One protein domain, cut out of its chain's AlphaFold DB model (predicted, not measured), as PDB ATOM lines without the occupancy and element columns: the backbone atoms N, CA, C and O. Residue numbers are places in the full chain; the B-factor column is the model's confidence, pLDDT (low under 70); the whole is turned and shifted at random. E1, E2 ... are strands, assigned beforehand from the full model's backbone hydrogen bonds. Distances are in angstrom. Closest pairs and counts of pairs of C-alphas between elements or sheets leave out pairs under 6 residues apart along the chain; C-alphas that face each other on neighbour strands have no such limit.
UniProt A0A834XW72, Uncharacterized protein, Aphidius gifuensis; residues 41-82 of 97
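Overview. This is residues 41 to 82 of the 97 residues of an uncharacterized protein of Aphidius gifuensis (UniProt A0A834XW72). With little regular structure, this is a small body of loops with one short two-strand hairpin, E1 and E2; a long coil, residues 41 to 64, winds beside it, and residues 77 to 82 lead away as a tail. The printed part has 42 residues, no named helix and two named strands, E1 then E2, antiparallel; the class is all strand, with 8 residues in named elements. It is compact, with a radius of gyration of the C-alphas of 9.8 A and spans of 29 by 24 by 14 A.

Arrangement. After residues 41 to 64, look for E1 at residues 65 to 68 and E2 at residues 73 to 76, a hairpin with a tight link. Their directions stand at 138 degrees. C-alphas 65 and 76 face each other at 4.5 A. N 66 and O 75, 2.9 A apart, are within hydrogen-bond range.

Along the chain. Find C-alpha 65 at (-6.695, -35.867, 21.144); E1 runs 9.3 A from there. E2 runs 10.2 A to C-alpha 76 at (-8.550, -33.155, 24.166).

Size, cuts and confidence. The C-alphas farthest apart, of Pro 43 and Glu 81, are 29.0 A apart. The printed part has no cut. Look for pLDDT under 70 at residues 41 to 45 and 60 to 63.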
ATOM      1  N   LYS A  41      -5.193 -45.450  10.025       59.38
ATOM      2  CA  LYS A  41      -6.624 -45.640   9.815       59.38
ATOM      3  C   LYS A  41      -7.248 -45.761  11.189       59.38
ATOM      4  O   LYS A  41      -7.416 -46.849  11.726       59.38
ATOM      5  N   CYS A  42      -7.513 -44.602  11.759       60.59
ATOM      6  CA  CYS A  42      -8.217 -44.454  13.006       60.59
ATOM      7  C   CYS A  42      -9.542 -45.227  12.913       60.59
ATOM      8  O   CYS A  42     -10.313 -44.983  11.972       60.59
ATOM      9  N   PRO A  43      -9.798 -46.198  13.808       58.56
ATOM     10  CA  PRO A  43     -11.112 -46.809  13.887       58.56
ATOM     11  C   PRO A  43     -12.131 -45.695  14.150       58.56
ATOM     12  O   PRO A  43     -11.821 -44.677  14.763       58.56
ATOM     13  N   ILE A  44     -13.312 -45.871  13.574       61.78
ATOM     14  CA  ILE A  44     -14.437 -44.933  13.561       61.78
ATOM     15  C   ILE A  44     -14.541 -44.167  14.896       61.78
ATOM     16  O   ILE A  44     -14.748 -44.782  15.934       61.78
ATOM     17  N   GLU A  45     -14.369 -42.843  14.823       67.69
ATOM     18  CA  GLU A  45     -14.562 -41.825  15.873       67.69
ATOM     19  C   GLU A  45     -14.262 -42.244  17.323       67.69
ATOM     20  O   GLU A  45     -15.177 -42.485  18.113       67.69
ATOM     21  N   THR A  46     -12.987 -42.219  17.720       76.25
ATOM     22  CA  THR A  46     -12.630 -42.207  19.146       76.25
ATOM     23  C   THR A  46     -13.164 -40.951  19.835       76.25
ATOM     24  O   THR A  46     -13.022 -39.832  19.337       76.25
ATOM     25  N   LYS A  47     -13.788 -41.136  20.998       85.00
ATOM     26  CA  LYS A  47     -14.415 -40.101  21.820       85.00
ATOM     27  C   LYS A  47     -13.565 -39.771  23.039       85.00
ATOM     28  O   LYS A  47     -12.757 -40.561  23.524       85.00
ATOM     29  N   HIS A  48     -13.806 -38.583  23.585       87.94
ATOM     30  CA  HIS A  48     -13.266 -38.210  24.885       87.94
ATOM     31  C   HIS A  48     -13.691 -39.240  25.946       87.94
ATOM     32  O   HIS A  48     -14.884 -39.469  26.153       87.94
ATOM     33  N   GLY A  49     -12.719 -39.825  26.645       89.00
ATOM     34  CA  GLY A  49     -12.941 -40.867  27.647       89.00
ATOM     35  C   GLY A  49     -12.838 -42.303  27.126       89.00
ATOM     36  O   GLY A  49     -12.939 -43.237  27.930       89.00
ATOM     37  N   ASP A  50     -12.585 -42.513  25.835       91.44
ATOM     38  CA  ASP A  50     -12.290 -43.854  25.332       91.44
ATOM     39  C   ASP A  50     -10.977 -44.379  25.927       91.44
ATOM     40  O   ASP A  50     -10.056 -43.595  26.175       91.44
ATOM     41  N   PRO A  51     -10.894 -45.682  26.248       91.94
ATOM     42  CA  PRO A  51      -9.677 -46.271  26.784       91.94
ATOM     43  C   PRO A  51      -8.560 -46.246  25.736       91.94
ATOM     44  O   PRO A  51      -8.810 -46.501  24.562       91.94
ATOM     45  N   CYS A  52      -7.332 -45.977  26.175       91.12
ATOM     46  CA  CYS A  52      -6.163 -45.937  25.300       91.12
ATOM     47  C   CYS A  52      -4.901 -46.439  26.007       91.12
ATOM     48  O   CYS A  52      -4.746 -46.296  27.225       91.12
ATOM     49  N   LEU A  53      -3.987 -47.010  25.227       90.88
ATOM     50  CA  LEU A  53      -2.635 -47.381  25.650       90.88
ATOM     51  C   LEU A  53      -1.555 -46.514  24.993       90.88
ATOM     52  O   LEU A  53      -0.422 -46.497  25.467       90.88
ATOM     53  N   SER A  54      -1.905 -45.793  23.928       88.12
ATOM     54  CA  SER A  54      -1.003 -44.928  23.172       88.12
ATOM     55  C   SER A  54      -1.755 -43.763  22.523       88.12
ATOM     56  O   SER A  54      -2.952 -43.857  22.256       88.12
ATOM     57  N   ASP A  55      -1.059 -42.661  22.228       86.31
ATOM     58  CA  ASP A  55      -1.661 -41.484  21.575       86.31
ATOM     59  C   ASP A  55      -2.230 -41.802  20.189       86.31
ATOM     60  O   ASP A  55      -3.247 -41.248  19.781       86.31
ATOM     61  N   SER A  56      -1.617 -42.756  19.488       82.81
ATOM     62  CA  SER A  56      -2.062 -43.242  18.181       82.81
ATOM     63  C   SER A  56      -3.442 -43.911  18.191       82.81
ATOM     64  O   SER A  56      -4.027 -44.109  17.124       82.81
ATOM     65  N   GLU A  57      -3.961 -44.267  19.370       83.69
ATOM     66  CA  GLU A  57      -5.320 -44.791  19.545       83.69
ATOM     67  C   GLU A  57      -6.355 -43.670  19.702       83.69
ATOM     68  O   GLU A  57      -7.517 -43.878  19.377       83.69
ATOM     69  N   CYS A  58      -5.948 -42.470  20.134       86.88
ATOM     70  CA  CYS A  58      -6.827 -41.325  20.382       86.88
ATOM     71  C   CYS A  58      -6.975 -40.433  19.151       86.88
ATOM     72  O   CYS A  58      -6.652 -39.247  19.153       86.88
ATOM     73  N   CYS A  59      -7.476 -41.012  18.071       76.69
ATOM     74  CA  CYS A  59      -7.620 -40.308  16.813       76.69
ATOM     75  C   CYS A  59      -8.885 -39.443  16.730       76.69
ATOM     76  O   CYS A  59     -10.001 -39.920  16.932       76.69
ATOM     77  N   ASN A  60      -8.752 -38.207  16.259       68.06
ATOM     78  CA  ASN A  60      -9.869 -37.482  15.659       68.06
ATOM     79  C   ASN A  60      -9.348 -36.605  14.521       68.06
ATOM     80  O   ASN A  60      -8.383 -35.862  14.682       68.06
ATOM     81  N   ASN A  61      -9.998 -36.702  13.363       63.28
ATOM     82  CA  ASN A  61      -9.613 -35.985  12.147       63.28
ATOM     83  C   ASN A  61      -9.712 -34.455  12.301       63.28
ATOM     84  O   ASN A  61      -9.098 -33.723  11.532       63.28
ATOM     85  N   SER A  62     -10.474 -33.979  13.292       62.53
ATOM     86  CA  SER A  62     -10.781 -32.561  13.509       62.53
ATOM     87  C   SER A  62     -10.311 -32.025  14.864       62.53
ATOM     88  O   SER A  62     -10.411 -30.826  15.117       62.53
ATOM     89  N   SER A  63      -9.837 -32.876  15.778       65.88
ATOM     90  CA  SER A  63      -9.431 -32.455  17.124       65.88
ATOM     91  C   SER A  63      -8.208 -33.234  17.571       65.88
ATOM     92  O   SER A  63      -8.196 -34.460  17.518       65.88
ATOM     93  N   LYS A  64      -7.183 -32.520  18.038       82.06
ATOM     94  CA  LYS A  64      -5.969 -33.137  18.567       82.06
ATOM     95  C   LYS A  64      -6.306 -33.769  19.921       82.06
ATOM     96  O   LYS A  64      -6.484 -33.068  20.917       82.06
ATOM     97  N   MET A  65      -6.507 -35.084  19.927       87.81
ATOM     98  CA  MET A  65      -6.695 -35.867  21.144       87.81
ATOM     99  C   MET A  65      -5.412 -36.619  21.475       87.81
ATOM    100  O   MET A  65      -4.678 -37.043  20.587       87.81
ATOM    101  N   VAL A  66      -5.152 -36.754  22.769       90.56
ATOM    102  CA  VAL A  66      -3.976 -37.428  23.321       90.56
ATOM    103  C   VAL A  66      -4.420 -38.445  24.359       90.56
ATOM    104  O   VAL A  66      -5.459 -38.285  25.010       90.56
ATOM    105  N   CYS A  67      -3.642 -39.506  24.518       91.50
ATOM    106  CA  CYS A  67      -3.873 -40.495  25.546       91.50
ATOM    107  C   CYS A  67      -3.318 -39.982  26.871       91.50
ATOM    108  O   CYS A  67      -2.111 -39.847  27.073       91.50
ATOM    109  N   ASN A  68      -4.200 -39.729  27.836       93.12
ATOM    110  CA  ASN A  68      -3.756 -39.489  29.195       93.12
ATOM    111  C   ASN A  68      -3.216 -40.803  29.764       93.12
ATOM    112  O   ASN A  68      -3.989 -41.692  30.119       93.12
ATOM    113  N   MET A  69      -1.894 -40.921  29.870       90.56
ATOM    114  CA  MET A  69      -1.249 -42.181  30.242       90.56
ATOM    115  C   MET A  69      -1.510 -42.621  31.680       90.56
ATOM    116  O   MET A  69      -1.466 -43.813  31.981       90.56
ATOM    117  N   TYR A  70      -1.836 -41.674  32.558       92.75
ATOM    118  CA  TYR A  70      -2.194 -41.973  33.937       92.75
ATOM    119  C   TYR A  70      -3.616 -42.540  34.031       92.75
ATOM    120  O   TYR A  70      -3.850 -43.550  34.690       92.75
ATOM    121  N   ALA A  71      -4.569 -41.916  33.331       94.31
ATOM    122  CA  ALA A  71      -5.963 -42.356  33.315       94.31
ATOM    123  C   ALA A  71      -6.226 -43.509  32.329       94.31
ATOM    124  O   ALA A  71      -7.245 -44.187  32.455       94.31
ATOM    125  N   LYS A  72      -5.326 -43.717  31.358       94.31
ATOM    126  CA  LYS A  72      -5.494 -44.576  30.173       94.31
ATOM    127  C   LYS A  72      -6.748 -44.222  29.376       94.31
ATOM    128  O   LYS A  72      -7.555 -45.092  29.049       94.31
ATOM    129  N   ARG A  73      -6.961 -42.920  29.152       93.88
ATOM    130  CA  ARG A  73      -8.166 -42.365  28.513       93.88
ATOM    131  C   ARG A  73      -7.821 -41.264  27.515       93.88
ATOM    132  O   ARG A  73      -6.977 -40.423  27.818       93.88
ATOM    133  N   CYS A  74      -8.516 -41.220  26.383       92.12
ATOM    134  CA  CYS A  74      -8.377 -40.157  25.393       92.12
ATOM    135  C   CYS A  74      -8.952 -38.834  25.907       92.12
ATOM    136  O   CYS A  74     -10.087 -38.785  26.387       92.12
ATOM    137  N   GLN A  75      -8.178 -37.757  25.797       91.12
ATOM    138  CA  GLN A  75      -8.558 -36.404  26.209       91.12
ATOM    139  C   GLN A  75      -8.189 -35.391  25.123       91.12
ATOM    140  O   GLN A  75      -7.310 -35.645  24.304       91.12
ATOM    141  N   VAL A  76      -8.870 -34.245  25.101       89.44
ATOM    142  CA  VAL A  76      -8.550 -33.155  24.166       89.44
ATOM    143  C   VAL A  76      -7.283 -32.454  24.643       89.44
ATOM    144  O   VAL A  76      -7.193 -32.066  25.808       89.44
ATOM    145  N   GLU A  77      -6.313 -32.278  23.751       87.25
ATOM    146  CA  GLU A  77      -5.124 -31.485  24.040       87.25
ATOM    147  C   GLU A  77      -5.492 -30.000  23.994       87.25
ATOM    148  O   GLU A  77      -5.790 -29.450  22.934       87.25
ATOM    149  N   ILE A  78      -5.495 -29.349  25.157       84.12
ATOM    150  CA  ILE A  78      -5.702 -27.903  25.252       84.12
ATOM    151  C   ILE A  78      -4.336 -27.229  25.109       84.12
ATOM    152  O   ILE A  78      -3.466 -27.401  25.965       84.12
ATOM    153  N   THR A  79      -4.148 -26.458  24.039       86.06
ATOM    154  CA  THR A  79      -2.886 -25.748  23.795       86.06
ATOM    155  C   THR A  79      -2.735 -24.519  24.696       86.06
ATOM    156  O   THR A  79      -3.700 -24.020  25.286       86.06
ATOM    157  N   ALA A  80      -1.513 -23.993  24.811       85.69
ATOM    158  CA  ALA A  80      -1.264 -22.768  25.568       85.69
ATOM    159  C   ALA A  80      -2.030 -21.574  24.973       85.69
ATOM    160  O   ALA A  80      -2.529 -20.720  25.710       85.69
ATOM    161  N   GLU A  81      -2.169 -21.541  23.649       83.31
ATOM    162  CA  GLU A  81      -2.927 -20.533  22.917       83.31
ATOM    163  C   GLU A  81      -4.425 -20.623  23.241       83.31
ATOM    164  O   GLU A  81      -5.071 -19.598  23.480       83.31
ATOM    165  N   ASP A  82      -4.974 -21.839  23.316       82.69
ATOM    166  CA  ASP A  82      -6.369 -22.067  23.709       82.69
ATOM    167  C   ASP A  82      -6.615 -21.652  25.165       82.69
ATOM    168  O   ASP A  82      -7.626 -21.014  25.473       82.69
TER     169      ASP A  82